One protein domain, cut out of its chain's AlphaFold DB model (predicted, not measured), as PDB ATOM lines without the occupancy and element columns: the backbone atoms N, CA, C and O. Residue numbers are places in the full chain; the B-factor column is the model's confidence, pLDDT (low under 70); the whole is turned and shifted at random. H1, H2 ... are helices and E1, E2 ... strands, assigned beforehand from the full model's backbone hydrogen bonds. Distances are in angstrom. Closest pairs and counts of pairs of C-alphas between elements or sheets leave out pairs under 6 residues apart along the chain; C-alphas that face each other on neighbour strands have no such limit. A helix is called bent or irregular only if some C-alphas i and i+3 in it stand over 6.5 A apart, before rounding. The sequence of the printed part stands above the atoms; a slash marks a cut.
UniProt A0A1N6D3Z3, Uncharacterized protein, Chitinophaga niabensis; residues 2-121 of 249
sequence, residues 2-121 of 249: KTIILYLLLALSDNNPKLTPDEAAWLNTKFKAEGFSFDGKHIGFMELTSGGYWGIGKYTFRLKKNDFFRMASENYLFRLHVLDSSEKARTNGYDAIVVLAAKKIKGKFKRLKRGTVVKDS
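AT A GLANCE: This is residues 2 to 121 of the 249 residues of an uncharacterized protein of Chitinophaga niabensis (UniProt A0A1N6D3Z3). A strongly twisted sheet of four strands makes the core, with H3 over one face and H5 and H6 over the other. H1 packs on H3 and H2 is near H1, while H4 lies beyond the sheet between E3 and E4 along the chain, and residues 52 to 57 of the E1 to E2 hairpin stick out as a free loop. The printed part has 120 residues with six named helices and four named strands, in the order H1, H2, E1, E2, H3, E3, H4, E4, H5, H6; the sheet runs E2, E1, E4, E3 and is mixed. The class is mixed, helices and strands. The whole is compact, with a radius of gyration of the C-alphas of 14.1 A and spans of 41 by 35 by 26 A.

IN THESE COORDINATES: H1, residues 2 to 12, begins at C-alpha 2 at (146.677, 134.217, 166.690) and is 16.0 A long from first to last C-alpha. H2, residues 21 to 30, measures 14.5 A. E1, residues 43 to 48, is 16.2 A long and begins at C-alpha 43 at (151.447, 135.579, 144.645). E2, residues 60 to 62, is 6.8 A long, and H3, residues 65 to 71, is 9.9 A long. E3, residues 76 to 82, measures 19.5 A. H4, residues 85 to 90, measures 8.8 A, and E4, residues 96 to 102, measures 20.2 A. H5, residues 103 to 111, is 13.7 A long and irregular: C-alphas 104 and 107 are 8.2 A apart. H6, residues 114 to 119, is 8.6 A long and ends at C-alpha 119 at (143.208, 134.039, 132.383).

HOW THE PARTS SIT: In the sheet, E1 and E4 are parallel inner strands at 25 degrees, with N 48 and O 100 2.8 A apart, within hydrogen-bond range. The edge strand E2 is antiparallel to E1, with N 61 and O 47 at 2.7 A; E1 and E2 form a hairpin. The edge strand E3 is antiparallel to E4 at 162 degrees, with N 79 and O 99 at 3.0 A. E2, H3 and E3 form a split strand-helix-strand unit, two strands running the same way with a helix between them along the chain and E1 and E4 between them in the sheet; its crossover is right-handed. H3 is on the sheet at a height of 9.2 A, over E1 and only just over E4, with 3 of its C-alphas falling on E4; the closest C-alphas of H3 and E1 are those of Lys 65 and Phe 45, 6.2 A. On the opposite face, H5 runs along E4, at 20 degrees on the local plane and a height of 7.7 A. H6, on the same face as H5, runs across E4 at 74 degrees on the local plane and a height of 9.1 A. H1 touches H3, closest at the C-alphas of Leu 10 and Asn 66, 6.5 A, opposite ways at a shallow tilt of 33 degrees, only just short of steep. H1 and H2 are close but not clearly touching, with the C-alphas of Leu 9 and Glu 23 closest at 7.0 A. H4 and H6 are close but not clearly touching, with the C-alphas of Glu 87 and Val 118 closest at 6.8 A. In H1, H2, H3, H4 and H6 every O i to N i+4 pair is within hydrogen-bond range; in H5 3 of 5 are.

THE WHOLE: The C-alphas of Pro 21 and Trp 54, the two farthest apart, are 42.3 A apart. The printed part has no cut. The links H2 to E1 and E1 to E2 are long, with 12 and 11 residues. The mean pLDDT of the printed part is 80.2; residues 2 to 13 and 50 to 60 are under 70.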
ATOM      1  N   LYS A   2     147.128 134.148 168.108       45.75
ATOM      2  CA  LYS A   2     146.677 134.217 166.690       45.75
ATOM      3  C   LYS A   2     146.135 135.587 166.245       45.75
ATOM      4  O   LYS A   2     146.419 136.015 165.134       45.75
ATOM      5  N   THR A   3     145.388 136.275 167.109       44.16
ATOM      6  CA  THR A   3     144.785 137.583 166.799       44.16
ATOM      7  C   THR A   3     145.839 138.684 166.656       44.16
ATOM      8  O   THR A   3     145.754 139.489 165.742       44.16
ATOM      9  N   ILE A   4     146.885 138.671 167.489       45.34
ATOM     10  CA  ILE A   4     147.945 139.696 167.494       45.34
ATOM     11  C   ILE A   4     148.796 139.619 166.214       45.34
ATOM     12  O   ILE A   4     149.091 140.649 165.620       45.34
ATOM     13  N   ILE A   5     149.107 138.407 165.737       54.31
ATOM     14  CA  ILE A   5     149.867 138.203 164.489       54.31
ATOM     15  C   ILE A   5     149.082 138.708 163.267       54.31
ATOM     16  O   ILE A   5     149.663 139.318 162.376       54.31
ATOM     17  N   LEU A   6     147.755 138.520 163.236       52.66
ATOM     18  CA  LEU A   6     146.916 139.016 162.139       52.66
ATOM     19  C   LEU A   6     146.854 140.554 162.103       52.66
ATOM     20  O   LEU A   6     146.932 141.134 161.026       52.66
ATOM     21  N   TYR A   7     146.763 141.217 163.263       51.09
ATOM     22  CA  TYR A   7     146.777 142.685 163.348       51.09
ATOM     23  C   TYR A   7     148.140 143.296 162.972       51.09
ATOM     24  O   TYR A   7     148.169 144.361 162.361       51.09
ATOM     25  N   LEU A   8     149.252 142.613 163.265       49.72
ATOM     26  CA  LEU A   8     150.595 143.021 162.823       49.72
ATOM     27  C   LEU A   8     150.791 142.845 161.306       49.72
ATOM     28  O   LEU A   8     151.267 143.765 160.649       49.72
ATOM     29  N   LEU A   9     150.339 141.726 160.726       53.00
ATOM     30  CA  LEU A   9     150.338 141.507 159.266       53.00
ATOM     31  C   LEU A   9     149.480 142.542 158.514       53.00
ATOM     32  O   LEU A   9     149.822 142.980 157.418       53.00
ATOM     33  N   LEU A  10     148.369 142.973 159.116       51.94
ATOM     34  CA  LEU A  10     147.487 144.010 158.576       51.94
ATOM     35  C   LEU A  10     148.133 145.401 158.522       51.94
ATOM     36  O   LEU A  10     147.815 146.172 157.620       51.94
ATOM     37  N   ALA A  11     149.021 145.715 159.468       49.03
ATOM     38  CA  ALA A  11     149.737 146.990 159.520       49.03
ATOM     39  C   ALA A  11     150.979 147.029 158.608       49.03
ATOM     40  O   ALA A  11     151.479 148.113 158.320       49.03
ATOM     41  N   LEU A  12     151.466 145.863 158.160       52.50
ATOM     42  CA  LEU A  12     152.724 145.711 157.415       52.50
ATOM     43  C   LEU A  12     152.558 145.232 155.969       52.50
ATOM     44  O   LEU A  12     153.523 145.281 155.209       52.50
ATOM     45  N   SER A  13     151.377 144.748 155.581       59.88
ATOM     46  CA  SER A  13     151.165 144.308 154.203       59.88
ATOM     47  C   SER A  13     151.189 145.524 153.271       59.88
ATOM     48  O   SER A  13     150.478 146.511 153.465       59.88
ATOM     49  N   ASP A  14     152.080 145.493 152.287       74.44
ATOM     50  CA  ASP A  14     151.970 146.308 151.081       74.44
ATOM     51  C   ASP A  14     151.105 145.550 150.060       74.44
ATOM     52  O   ASP A  14     150.683 144.427 150.307       74.44
ATOM     53  N   ASN A  15     150.834 146.107 148.880       79.31
ATOM     54  CA  ASN A  15     150.182 145.320 147.825       79.31
ATOM     55  C   ASN A  15     151.164 144.687 146.840       79.31
ATOM     56  O   ASN A  15     150.731 144.173 145.810       79.31
ATOM     57  N   ASN A  16     152.461 144.667 147.162       80.06
ATOM     58  CA  ASN A  16     153.458 144.012 146.332       80.06
ATOM     59  C   ASN A  16     153.150 142.504 146.261       80.06
ATOM     60  O   ASN A  16     153.020 141.851 147.297       80.06
ATOM     61  N   PRO A  17     153.029 141.907 145.069       82.94
ATOM     62  CA  PRO A  17     152.808 140.472 144.945       82.94
ATOM     63  C   PRO A  17     153.929 139.619 145.536       82.94
ATOM     64  O   PRO A  17     153.673 138.471 145.898       82.94
ATOM     65  N   LYS A  18     155.157 140.144 145.640       87.44
ATOM     66  CA  LYS A  18     156.233 139.476 146.370       87.44
ATOM     67  C   LYS A  18     155.882 139.444 147.854       87.44
ATOM     68  O   LYS A  18     155.647 140.484 148.467       87.44
ATOM     69  N   LEU A  19     155.858 138.246 148.424       88.38
ATOM     70  CA  LEU A  19     155.547 138.082 149.836       88.38
ATOM     71  C   LEU A  19     156.710 138.515 150.724       88.38
ATOM     72  O   LEU A  19     157.876 138.219 150.438       88.38
ATOM     73  N   THR A  20     156.374 139.156 151.840       88.69
ATOM     74  CA  THR A  20     157.305 139.317 152.958       88.69
ATOM     75  C   THR A  20     157.506 137.971 153.674       88.69
ATOM     76  O   THR A  20     156.677 137.063 153.530       88.69
ATOM     77  N   PRO A  21     158.581 137.806 154.470       90.81
ATOM     78  CA  PRO A  21     158.787 136.589 155.256       90.81
ATOM     79  C   PRO A  21     157.600 136.237 156.166       90.81
ATOM     80  O   PRO A  21     157.220 135.071 156.252       90.81
ATOM     81  N   ASP A  22     156.962 137.235 156.784       88.94
ATOM     82  CA  ASP A  22     155.821 137.020 157.684       88.94
ATOM     83  C   ASP A  22     154.559 136.579 156.928       88.94
ATOM     84  O   ASP A  22     153.838 135.676 157.367       88.94
ATOM     85  N   GLU A  23     154.294 137.178 155.763       90.31
ATOM     86  CA  GLU A  23     153.178 136.788 154.895       90.31
ATOM     87  C   GLU A  23     153.359 135.361 154.368       90.31
ATOM     88  O   GLU A  23     152.416 134.561 154.385       90.31
ATOM     89  N   ALA A  24     154.579 135.026 153.936       92.62
ATOM     90  CA  ALA A  24     154.942 133.688 153.486       92.62
ATOM     91  C   ALA A  24     154.796 132.663 154.614       92.62
ATOM     92  O   ALA A  24     154.149 131.632 154.419       92.62
ATOM     93  N   ALA A  25     155.294 132.969 155.816       91.12
ATOM     94  CA  ALA A  25     155.136 132.116 156.988       91.12
ATOM     95  C   ALA A  25     153.655 131.857 157.297       91.12
ATOM     96  O   ALA A  25     153.251 130.703 157.473       91.12
ATOM     97  N   TRP A  26     152.815 132.899 157.295       90.50
ATOM     98  CA  TRP A  26     151.377 132.744 157.515       90.50
ATOM     99  C   TRP A  26     150.734 131.840 156.456       90.50
ATOM    100  O   TRP A  26     150.020 130.897 156.813       90.50
ATOM    101  N   LEU A  27     151.012 132.062 155.168       92.06
ATOM    102  CA  LEU A  27     150.460 131.255 154.071       92.06
ATOM    103  C   LEU A  27     150.942 129.800 154.128       92.06
ATOM    104  O   LEU A  27     150.120 128.889 154.005       92.06
ATOM    105  N   ASN A  28     152.221 129.568 154.431       93.69
ATOM    106  CA  ASN A  28     152.785 128.236 154.660       93.69
ATOM    107  C   ASN A  28     152.022 127.485 155.770       93.69
ATOM    108  O   ASN A  28     151.766 126.288 155.636       93.69
ATOM    109  N   THR A  29     151.571 128.162 156.839       90.38
ATOM    110  CA  THR A  29     150.731 127.500 157.863       90.38
ATOM    111  C   THR A  29     149.340 127.118 157.355       90.38
ATOM    112  O   THR A  29     148.795 126.095 157.772       90.38
ATOM    113  N   LYS A  30     148.749 127.918 156.458       87.69
ATOM    114  CA  LYS A  30     147.391 127.699 155.930       87.69
ATOM    115  C   LYS A  30     147.336 126.655 154.824       87.69
ATOM    116  O   LYS A  30     146.349 125.930 154.739       87.69
ATOM    117  N   PHE A  31     148.389 126.564 154.020       89.44
ATOM    118  CA  PHE A  31     148.478 125.689 152.852       89.44
ATOM    119  C   PHE A  31     149.510 124.568 153.019       89.44
ATOM    120  O   PHE A  31     149.916 123.961 152.035       89.44
ATOM    121  N   LYS A  32     149.915 124.240 154.256       83.88
ATOM    122  CA  LYS A  32     150.927 123.205 154.552       83.88
ATOM    123  C   LYS A  32     150.676 121.875 153.827       83.88
ATOM    124  O   LYS A  32     151.618 121.218 153.401       83.88
ATOM    125  N   ALA A  33     149.409 121.485 153.681       78.50
ATOM    126  CA  ALA A  33     149.011 120.246 153.011       78.50
ATOM    127  C   ALA A  33     149.264 120.242 151.490       78.50
ATOM    128  O   ALA A  33     149.241 119.179 150.882       78.50
ATOM    129  N   GLU A  34     149.497 121.403 150.874       82.31
ATOM    130  CA  GLU A  34     149.688 121.535 149.426       82.31
ATOM    131  C   GLU A  34     151.159 121.413 148.988       82.31
ATOM    132  O   GLU A  34     151.437 121.416 147.793       82.31
ATOM    133  N   GLY A  35     152.114 121.295 149.923       87.12
ATOM    134  CA  GLY A  35     153.531 121.054 149.606       87.12
ATOM    135  C   GLY A  35     154.243 122.195 148.862       87.12
ATOM    136  O   GLY A  35     155.354 122.010 148.374       87.12
ATOM    137  N   PHE A  36     153.621 123.371 148.775       93.50
ATOM    138  CA  PHE A  36     154.171 124.565 148.139       93.50
ATOM    139  C   PHE A  36     154.744 125.521 149.194       93.50
ATOM    140  O   PHE A  36     154.036 125.890 150.130       93.50
ATOM    141  N   SER A  37     156.004 125.938 149.025       94.50
ATOM    142  CA  SER A  37     156.604 127.004 149.842       94.50
ATOM    143  C   SER A  37     156.323 128.373 149.226       94.50
ATOM    144  O   SER A  37     156.584 128.606 148.042       94.50
ATOM    145  N   PHE A  38     155.834 129.280 150.066       94.69
ATOM    146  CA  PHE A  38     155.571 130.677 149.737       94.69
ATOM    147  C   PHE A  38     156.806 131.590 149.869       94.69
ATOM    148  O   PHE A  38     156.725 132.776 149.544       94.69
ATOM    149  N   ASP A  39     157.956 131.067 150.299       93.25
ATOM    150  CA  ASP A  39     159.134 131.881 150.606       93.25
ATOM    151  C   ASP A  39     159.722 132.521 149.338       93.25
ATOM    152  O   ASP A  39     160.062 131.844 148.361       93.25
ATOM    153  N   GLY A  40     159.811 133.855 149.340       89.44
ATOM    154  CA  GLY A  40     160.321 134.644 148.214       89.44
ATOM    155  C   GLY A  40     159.459 134.589 146.945       89.44
ATOM    156  O   GLY A  40     159.931 134.990 145.879       89.44
ATOM    157  N   LYS A  41     158.223 134.082 147.036       92.19
ATOM    158  CA  LYS A  41     157.318 133.913 145.893       92.19
ATOM    159  C   LYS A  41     156.509 135.168 145.595       92.19
ATOM    160  O   LYS A  41     156.225 135.970 146.483       92.19
ATOM    161  N   HIS A  42     156.099 135.293 144.335       89.50
ATOM    162  CA  HIS A  42     155.132 136.288 143.886       89.50
ATOM    163  C   HIS A  42     153.751 135.644 143.786       89.50
ATOM    164  O   HIS A  42     153.569 134.678 143.043       89.50
ATOM    165  N   ILE A  43     152.776 136.173 144.518       90.44
ATOM    166  CA  ILE A  43     151.447 135.579 144.645       90.44
ATOM    167  C   ILE A  43     150.375 136.547 144.162       90.44
ATOM    168  O   ILE A  43     150.277 137.682 144.624       90.44
ATOM    169  N   GLY A  44     149.531 136.066 143.251       88.94
ATOM    170  CA  GLY A  44     148.308 136.760 142.868       88.94
ATOM    171  C   GLY A  44     147.182 136.485 143.863       88.94
ATOM    172  O   GLY A  44     146.977 135.340 144.264       88.94
ATOM    173  N   PHE A  45     146.400 137.508 144.211       88.81
ATOM    174  CA  PHE A  45     145.223 137.366 145.069       88.81
ATOM    175  C   PHE A  45     143.939 137.694 144.306       88.81
ATOM    176  O   PHE A  45     143.839 138.689 143.580       88.81
ATOM    177  N   MET A  46     142.937 136.832 144.463       88.00
ATOM    178  CA  MET A  46     141.638 136.981 143.814       88.00
ATOM    179  C   MET A  46     140.503 136.705 144.789       88.00
ATOM    180  O   MET A  46     140.609 135.843 145.656       88.00
ATOM    181  N   GLU A  47     139.380 137.380 144.589       87.06
ATOM    182  CA  GLU A  47     138.124 137.091 145.267       87.06
ATOM    183  C   GLU A  47     137.120 136.507 144.274       87.06
ATOM    184  O   GLU A  47     136.882 137.075 143.215       87.06
ATOM    185  N   LEU A  48     136.477 135.398 144.625       86.94
ATOM    186  CA  LEU A  48     135.243 134.972 143.986       86.94
ATOM    187  C   LEU A  48     134.056 135.580 144.745       86.94
ATOM    188  O   LEU A  48     133.850 135.241 145.910       86.94
ATOM    189  N   THR A  49     133.239 136.413 144.097       80.12
ATOM    190  CA  THR A  49     132.026 136.989 144.713       80.12
ATOM    191  C   THR A  49     130.734 136.343 144.197       80.12
ATOM    192  O   THR A  49     130.736 135.429 143.369       80.12
ATOM    193  N   SER A  50     129.589 136.759 144.746       64.75
ATOM    194  CA  SER A  50     128.262 136.259 144.366       64.75
ATOM    195  C   SER A  50     127.481 137.181 143.423       64.75
ATOM    196  O   SER A  50     126.394 136.790 143.002       64.75
ATOM    197  N   GLY A  51     127.982 138.392 143.146       52.97
ATOM    198  CA  GLY A  51     127.194 139.503 142.604       52.97
ATOM    199  C   GLY A  51     127.218 139.617 141.082       52.97
ATOM    200  O   GLY A  51     128.147 140.178 140.513       52.97
ATOM    201  N   GLY A  52     126.159 139.143 140.428       49.12
ATOM    202  CA  GLY A  52     125.797 139.543 139.068       49.12
ATOM    203  C   GLY A  52     124.326 139.275 138.807       49.12
ATOM    204  O   GLY A  52     123.721 138.429 139.471       49.12
ATOM    205  N   TYR A  53     123.771 139.999 137.839       39.84
ATOM    206  CA  TYR A  53     122.410 139.800 137.353       39.84
ATOM    207  C   TYR A  53     122.202 138.323 136.951       39.84
ATOM    208  O   TYR A  53     122.990 137.758 136.196       39.84
ATOM    209  N   TRP A  54     121.160 137.693 137.503       40.09
ATOM    210  CA  TRP A  54     120.630 136.372 137.112       40.09
ATOM    211  C   TRP A  54     121.499 135.119 137.334       40.09
ATOM    212  O   TRP A  54     121.192 134.054 136.808       40.09
ATOM    213  N   GLY A  55     122.548 135.175 138.158       46.22
ATOM    214  CA  GLY A  55     123.204 133.953 138.656       46.22
ATOM    215  C   GLY A  55     124.058 133.167 137.645       46.22
ATOM    216  O   GLY A  55     124.568 132.102 138.004       46.22
ATOM    217  N   ILE A  56     124.287 133.706 136.443       44.78
ATOM    218  CA  ILE A  56     125.188 133.161 135.419       44.78
ATOM    219  C   ILE A  56     126.173 134.267 135.012       44.78
ATOM    220  O   ILE A  56     125.804 135.231 134.355       44.78
ATOM    221  N   GLY A  57     127.437 134.149 135.421       48.56
ATOM    222  CA  GLY A  57     128.486 135.119 135.090       48.56
ATOM    223  C   GLY A  57     129.747 134.894 135.920       48.56
ATOM    224  O   GLY A  57     129.687 134.306 136.993       48.56
ATOM    225  N   LYS A  58     130.916 135.279 135.406       58.38
ATOM    226  CA  LYS A  58     132.204 135.158 136.109       58.38
ATOM    227  C   LYS A  58     132.257 136.149 137.277       58.38
ATOM    228  O   LYS A  58     131.858 137.294 137.106       58.38
ATOM    229  N   TYR A  59     132.785 135.724 138.427       66.38
ATOM    230  CA  TYR A  59     132.860 136.560 139.636       66.38
ATOM    231  C   TYR A  59     134.254 136.607 140.253       66.38
ATOM    232  O   TYR A  59     134.376 136.754 141.460       66.38
ATOM    233  N   THR A  60     135.297 136.397 139.461       64.81
ATOM    234  CA  THR A  60     136.685 136.470 139.915       64.81
ATOM    235  C   THR A  60     137.167 137.915 139.833       64.81
ATOM    236  O   THR A  60     137.518 138.415 138.767       64.81
ATOM    237  N   PHE A  61     137.154 138.599 140.970       71.75
ATOM    238  CA  PHE A  61     137.646 139.954 141.142       71.75
ATOM    239  C   PHE A  61     139.085 139.944 141.639       71.75
ATOM    240  O   PHE A  61     139.554 139.010 142.289       71.75
ATOM    241  N   ARG A  62     139.791 141.019 141.312       75.31
ATOM    242  CA  ARG A  62     141.104 141.319 141.877       75.31
ATOM    243  C   ARG A  62     140.928 141.574 143.358       75.31
ATOM    244  O   ARG A  62     140.032 142.328 143.729       75.31
ATOM    245  N   LEU A  63     141.805 140.997 144.163       80.69
ATOM    246  CA  LEU A  63     141.871 141.314 145.574       80.69
ATOM    247  C   LEU A  63     143.253 141.879 145.866       80.69
ATOM    248  O   LEU A  63     144.259 141.305 145.459       80.69
ATOM    249  N   LYS A  64     143.301 143.028 146.533       83.69
ATOM    250  CA  LYS A  64     144.564 143.579 147.022       83.69
ATOM    251  C   LYS A  64     145.138 142.638 148.084       83.69
ATOM    252  O   LYS A  64     144.364 142.041 148.832       83.69
ATOM    253  N   LYS A  65     146.466 142.517 148.184       86.50
ATOM    254  CA  LYS A  65     147.113 141.639 149.176       86.50
ATOM    255  C   LYS A  65     146.664 141.992 150.602       86.50
ATOM    256  O   LYS A  65     146.249 141.107 151.349       86.50
ATOM    257  N   ASN A  66     146.585 143.281 150.935       84.88
ATOM    258  CA  ASN A  66     146.100 143.726 152.249       84.88
ATOM    259  C   ASN A  66     144.636 143.355 152.482       84.88
ATOM    260  O   ASN A  66     144.261 142.910 153.567       84.88
ATOM    261  N   ASP A  67     143.791 143.534 151.462       84.44
ATOM    262  CA  ASP A  67     142.374 143.185 151.551       84.44
ATOM    263  C   ASP A  67     142.206 141.673 151.735       84.44
ATOM    264  O   ASP A  67     141.383 141.248 152.542       84.44
ATOM    265  N   PHE A  68     143.034 140.864 151.065       88.56
ATOM    266  CA  PHE A  68     143.089 139.423 151.279       88.56
ATOM    267  C   PHE A  68     143.384 139.095 152.739       88.56
ATOM    268  O   PHE A  68     142.575 138.412 153.367       88.56
ATOM    269  N   PHE A  69     144.481 139.603 153.304       86.50
ATOM    270  CA  PHE A  69     144.840 139.306 154.693       86.50
ATOM    271  C   PHE A  69     143.802 139.839 155.694       86.50
ATOM    272  O   PHE A  69     143.541 139.182 156.701       86.50
ATOM    273  N   ARG A  70     143.123 140.953 155.387       83.62
ATOM    274  CA  ARG A  70     141.996 141.470 156.185       83.62
ATOM    275  C   ARG A  70     140.772 140.572 156.145       83.62
ATOM    276  O   ARG A  70     140.110 140.375 157.161       83.62
ATOM    277  N   MET A  71     140.443 140.053 154.971       84.19
ATOM    278  CA  MET A  71     139.254 139.230 154.764       84.19
ATOM    279  C   MET A  71     139.483 137.773 155.143       84.19
ATOM    280  O   MET A  71     138.506 137.060 155.388       84.19
ATOM    281  N   ALA A  72     140.744 137.337 155.205       83.31
ATOM    282  CA  ALA A  72     141.165 135.975 155.477       83.31
ATOM    283  C   ALA A  72     140.827 135.526 156.910       83.31
ATOM    284  O   ALA A  72     141.674 135.347 157.782       83.31
ATOM    285  N   SER A  73     139.537 135.308 157.127       80.44
ATOM    286  CA  SER A  73     138.909 134.916 158.377       80.44
ATOM    287  C   SER A  73     138.231 133.559 158.222       80.44
ATOM    288  O   SER A  73     138.143 132.986 157.132       80.44
ATOM    289  N   GLU A  74     137.691 133.044 159.320       79.81
ATOM    290  CA  GLU A  74     137.004 131.754 159.334       79.81
ATOM    291  C   GLU A  74     135.743 131.722 158.459       79.81
ATOM    292  O   GLU A  74     135.251 130.642 158.153       79.81
ATOM    293  N   ASN A  75     135.224 132.863 158.000       84.56
ATOM    294  CA  ASN A  75     134.043 132.929 157.131       84.56
ATOM    295  C   ASN A  75     134.349 132.731 155.639       84.56
ATOM    296  O   ASN A  75     133.425 132.650 154.818       84.56
ATOM    297  N   TYR A  76     135.627 132.605 155.288       88.50
ATOM    298  CA  TYR A  76     136.086 132.461 153.915       88.50
ATOM    299  C   TYR A  76     136.710 131.088 153.658       88.50
ATOM    300  O   TYR A  76     137.138 130.364 154.557       88.50
ATOM    301  N   LEU A  77     136.681 130.706 152.389       90.19
ATOM    302  CA  LEU A  77     137.345 129.549 151.820       90.19
ATOM    303  C   LEU A  77     138.518 130.041 150.985       90.19
ATOM    304  O   LEU A  77     138.423 131.091 150.348       90.19
ATOM    305  N   PHE A  78     139.574 129.238 150.946       90.88
ATOM    306  CA  PHE A  78     140.766 129.513 150.160       90.88
ATOM    307  C   PHE A  78     141.067 128.341 149.238       90.88
ATOM    308  O   PHE A  78     140.715 127.195 149.533       90.88
ATOM    309  N   ARG A  79     141.710 128.634 148.114       91.12
ATOM    310  CA  ARG A  79     142.248 127.643 147.187       91.12
ATOM    311  C   ARG A  79     143.521 128.198 146.587       91.12
ATOM    312  O   ARG A  79     143.513 129.324 146.086       91.12
ATOM    313  N   LEU A  80     144.570 127.392 146.619       94.62
ATOM    314  CA  LEU A  80     145.826 127.692 145.965       94.62
ATOM    315  C   LEU A  80     145.831 127.109 144.547       94.62
ATOM    316  O   LEU A  80     145.358 126.004 144.289       94.62
ATOM    317  N   HIS A  81     146.360 127.885 143.610       93.31
ATOM    318  CA  HIS A  81     146.663 127.460 142.254       93.31
ATOM    319  C   HIS A  81     148.151 127.704 141.999       93.31
ATOM    320  O   HIS A  81     148.522 128.790 141.564       93.31
ATOM    321  N   VAL A  82     148.997 126.706 142.273       95.25
ATOM    322  CA  VAL A  82     150.435 126.746 141.936       95.25
ATOM    323  C   VAL A  82     150.586 126.719 140.425       95.25
ATOM    324  O   VAL A  82     150.047 125.800 139.809       95.25
ATOM    325  N   LEU A  83     151.232 127.726 139.838       93.25
ATOM    326  CA  LEU A  83     151.325 127.916 138.389       93.25
ATOM    327  C   LEU A  83     152.483 127.122 137.788       93.25
ATOM    328  O   LEU A  83     153.571 127.066 138.358       93.25
ATOM    329  N   ASP A  84     152.252 126.531 136.614       94.19
ATOM    330  CA  ASP A  84     153.342 125.983 135.807       94.19
ATOM    331  C   ASP A  84     154.145 127.100 135.113       94.19
ATOM    332  O   ASP A  84     153.762 128.273 135.122       94.19
ATOM    333  N   SER A  85     155.267 126.750 134.480       90.19
ATOM    334  CA  SER A  85     156.144 127.715 133.800       90.19
ATOM    335  C   SER A  85     155.425 128.547 132.726       90.19
ATOM    336  O   SER A  85     155.714 129.733 132.563       90.19
ATOM    337  N   SER A  86     154.466 127.954 132.005       89.00
ATOM    338  CA  SER A  86     153.691 128.631 130.957       89.00
ATOM    339  C   SER A  86     152.657 129.588 131.551       89.00
ATOM    340  O   SER A  86     152.456 130.697 131.056       89.00
ATOM    341  N   GLU A  87     151.966 129.187 132.611       90.06
ATOM    342  CA  GLU A  87     151.007 130.031 133.325       90.06
ATOM    343  C   GLU A  87     151.708 131.164 134.085       90.06
ATOM    344  O   GLU A  87     151.227 132.299 134.074       90.06
ATOM    345  N   LYS A  88     152.875 130.893 134.677       88.06
ATOM    346  CA  LYS A  88     153.740 131.901 135.298       88.06
ATOM    347  C   LYS A  88     154.152 132.968 134.287       88.06
ATOM    348  O   LYS A  88     154.008 134.154 134.565       88.06
ATOM    349  N   ALA A  89     154.580 132.574 133.085       81.19
ATOM    350  CA  ALA A  89     154.902 133.526 132.020       81.19
ATOM    351  C   ALA A  89     153.693 134.400 131.633       81.19
ATOM    352  O   ALA A  89     153.814 135.620 131.522       81.19
ATOM    353  N   ARG A  90     152.504 133.796 131.505       79.94
ATOM    354  CA  ARG A  90     151.261 134.502 131.132       79.94
ATOM    355  C   ARG A  90     150.700 135.414 132.231       79.94
ATOM    356  O   ARG A  90     149.912 136.308 131.944       79.94
ATOM    357  N   THR A  91     151.079 135.194 133.485       80.12
ATOM    358  CA  THR A  91     150.686 136.027 134.640       80.12
ATOM    359  C   THR A  91     151.759 137.041 135.040       80.12
ATOM    360  O   THR A  91     151.607 137.725 136.047       80.12
ATOM    361  N   ASN A  92     152.820 137.170 134.235       76.38
ATOM    362  CA  ASN A  92     153.988 138.018 134.487       76.38
ATOM    363  C   ASN A  92     154.734 137.671 135.783       76.38
ATOM    364  O   ASN A  92     155.204 138.538 136.518       76.38
ATOM    365  N   GLY A  93     154.884 136.378 136.053       81.69
ATOM    366  CA  GLY A  93     155.812 135.892 137.065       81.69
ATOM    367  C   GLY A  93     155.181 135.484 138.389       81.69
ATOM    368  O   GLY A  93     155.938 135.176 139.307       81.69
ATOM    369  N   TYR A  94     153.849 135.412 138.503       88.44
ATOM    370  CA  TYR A  94     153.239 134.783 139.676       88.44
ATOM    371  C   TYR A  94     153.623 133.307 139.757       88.44
ATOM    372  O   TYR A  94     153.502 132.551 138.797       88.44
ATOM    373  N   ASP A  95     154.089 132.897 140.930       93.00
ATOM    374  CA  ASP A  95     154.375 131.503 141.249       93.00
ATOM    375  C   ASP A  95     153.084 130.743 141.578       93.00
ATOM    376  O   ASP A  95     152.954 129.556 141.285       93.00
ATOM    377  N   ALA A  96     152.108 131.430 142.172       93.94
ATOM    378  CA  ALA A  96     150.795 130.876 142.457       93.94
ATOM    379  C   ALA A  96     149.719 131.968 142.537       93.94
ATOM    380  O   ALA A  96     150.010 133.158 142.675       93.94
ATOM    381  N   ILE A  97     148.454 131.550 142.481       92.62
ATOM    382  CA  ILE A  97     147.295 132.415 142.716       92.62
ATOM    383  C   ILE A  97     146.484 131.855 143.882       92.62
ATOM    384  O   ILE A  97     146.107 130.682 143.874       92.62
ATOM    385  N   VAL A  98     146.175 132.700 144.860       92.94
ATOM    386  CA  VAL A  98     145.270 132.372 145.961       92.94
ATOM    387  C   VAL A  98     143.903 132.983 145.683       92.94
ATOM    388  O   VAL A  98     143.758 134.200 145.553       92.94
ATOM    389  N   VAL A  99     142.884 132.128 145.613       91.75
ATOM    390  CA  VAL A  99     141.493 132.559 145.446       91.75
ATOM    391  C   VAL A  99     140.758 132.440 146.772       91.75
ATOM    392  O   VAL A  99     140.704 131.363 147.368       91.75
ATOM    393  N   LEU A 100     140.163 133.545 147.203       91.12
ATOM    394  CA  LEU A 100     139.308 133.669 148.375       91.12
ATOM    395  C   LEU A 100     137.834 133.676 147.952       91.12
ATOM    396  O   LEU A 100     137.475 134.262 146.937       91.12
ATOM    397  N   ALA A 101     136.957 133.033 148.720       90.12
ATOM    398  CA  ALA A 101     135.514 133.060 148.480       90.12
ATOM    399  C   ALA A 101     134.731 132.957 149.789       90.12
ATOM    400  O   ALA A 101     135.101 132.188 150.674       90.12
ATOM    401  N   ALA A 102     133.610 133.665 149.918       88.06
ATOM    402  CA  ALA A 102     132.758 133.521 151.099       88.06
ATOM    403  C   ALA A 102     132.195 132.087 151.211       88.06
ATOM    404  O   ALA A 102     131.753 131.501 150.217       88.06
ATOM    405  N   LYS A 103     132.124 131.518 152.424       89.31
ATOM    406  CA  LYS A 103     131.604 130.149 152.647       89.31
ATOM    407  C   LYS A 103     130.207 129.920 152.055       89.31
ATOM    408  O   LYS A 103     129.939 128.840 151.527       89.31
ATOM    409  N   LYS A 104     129.348 130.948 152.056       86.12
ATOM    410  CA  LYS A 104     127.987 130.905 151.481       86.12
ATOM    411  C   LYS A 104     127.942 130.568 149.982       86.12
ATOM    412  O   LYS A 104     126.918 130.110 149.496       86.12
ATOM    413  N   ILE A 105     129.045 130.741 149.248       85.88
ATOM    414  CA  ILE A 105     129.154 130.393 147.819       85.88
ATOM    415  C   ILE A 105     130.072 129.194 147.545       85.88
ATOM    416  O   ILE A 105     130.555 129.024 146.423       85.88
ATOM    417  N   LYS A 106     130.279 128.308 148.532       87.75
ATOM    418  CA  LYS A 106     131.118 127.095 148.420       87.75
ATOM    419  C   LYS A 106     130.860 126.279 147.148       87.75
ATOM    420  O   LYS A 106     131.803 125.783 146.540       87.75
ATOM    421  N   GLY A 107     129.600 126.149 146.724       84.88
ATOM    422  CA  GLY A 107     129.236 125.428 145.499       84.88
ATOM    423  C   GLY A 107     129.833 126.049 144.229       84.88
ATOM    424  O   GLY A 107     130.401 125.331 143.408       84.88
ATOM    425  N   LYS A 108     129.775 127.382 144.095       83.62
ATOM    426  CA  LYS A 108     130.396 128.115 142.977       83.62
ATOM    427  C   LYS A 108     131.919 128.016 143.039       83.62
ATOM    428  O   LYS A 108     132.551 127.735 142.028       83.62
ATOM    429  N   PHE A 109     132.488 128.152 144.237       86.81
ATOM    430  CA  PHE A 109     133.927 128.028 144.460       86.81
ATOM    431  C   PHE A 109     134.467 126.655 144.036       86.81
ATOM    432  O   PHE A 109     135.473 126.568 143.337       86.81
ATOM    433  N   LYS A 110     133.740 125.572 144.351       86.50
ATOM    434  CA  LYS A 110     134.091 124.217 143.901       86.50
ATOM    435  C   LYS A 110     134.164 124.096 142.377       86.50
ATOM    436  O   LYS A 110     135.080 123.446 141.886       86.50
ATOM    437  N   ARG A 111     133.247 124.748 141.654       86.75
ATOM    438  CA  ARG A 111     133.135 124.714 140.183       86.75
ATOM    439  C   ARG A 111     134.061 125.705 139.464       86.75
ATOM    440  O   ARG A 111     134.077 125.726 138.234       86.75
ATOM    441  N   LEU A 112     134.811 126.535 140.197       85.38
ATOM    442  CA  LEU A 112     135.740 127.497 139.607       85.38
ATOM    443  C   LEU A 112     136.846 126.762 138.840       85.38
ATOM    444  O   LEU A 112     137.620 126.002 139.425       85.38
ATOM    445  N   LYS A 113     136.908 126.997 137.526       88.12
ATOM    446  CA  LYS A 113     137.909 126.401 136.634       88.12
ATOM    447  C   LYS A 113     139.246 127.128 136.776       88.12
ATOM    448  O   LYS A 113     139.283 128.355 136.690       88.12
ATOM    449  N   ARG A 114     140.342 126.369 136.874       89.25
ATOM    450  CA  ARG A 114     141.723 126.886 136.895       89.25
ATOM    451  C   ARG A 114     142.005 127.854 135.741       89.25
ATOM    452  O   ARG A 114     142.493 128.950 135.974       89.25
ATOM    453  N   GLY A 115     141.613 127.490 134.518       87.44
ATOM    454  CA  GLY A 115     141.821 128.340 133.341       87.44
ATOM    455  C   GLY A 115     141.158 129.720 133.445       87.44
ATOM    456  O   GLY A 115     141.692 130.686 132.914       87.44
ATOM    457  N   THR A 116     140.038 129.841 134.170       85.06
ATOM    458  CA  THR A 116     139.412 131.146 134.446       85.06
ATOM    459  C   THR A 116     140.278 131.976 135.389       85.06
ATOM    460  O   THR A 116     140.528 133.136 135.095       85.06
ATOM    461  N   VAL A 117     140.771 131.375 136.477       86.56
ATOM    462  CA  VAL A 117     141.643 132.030 137.470       86.56
ATOM    463  C   VAL A 117     142.917 132.560 136.813       86.56
ATOM    464  O   VAL A 117     143.281 133.720 136.992       86.56
ATOM    465  N   VAL A 118     143.556 131.718 136.000       85.81
ATOM    466  CA  VAL A 118     144.794 132.045 135.289       85.81
ATOM    467  C   VAL A 118     144.562 133.154 134.263       85.81
ATOM    468  O   VAL A 118     145.243 134.174 134.316       85.81
ATOM    469  N   LYS A 119     143.552 133.016 133.389       83.00
ATOM    470  CA  LYS A 119     143.208 134.039 132.383       83.00
ATOM    471  C   LYS A 119     142.880 135.386 133.024       83.00
ATOM    472  O   LYS A 119     143.334 136.424 132.554       83.00
ATOM    473  N   ASP A 120     142.114 135.368 134.107       78.69
ATOM    474  CA  ASP A 120     141.752 136.575 134.838       78.69
ATOM    475  C   ASP A 120     142.908 137.103 135.696       78.69
ATOM    476  O   ASP A 120     142.692 138.080 136.398       78.69
ATOM    477  N   SER A 121     144.106 136.518 135.654       77.75
ATOM    478  CA  SER A 121     145.313 137.006 136.344       77.75
ATOM    479  C   SER A 121     146.414 137.468 135.391       77.75
ATOM    480  O   SER A 121     147.476 137.878 135.852       77.75
TER     481      SER A 121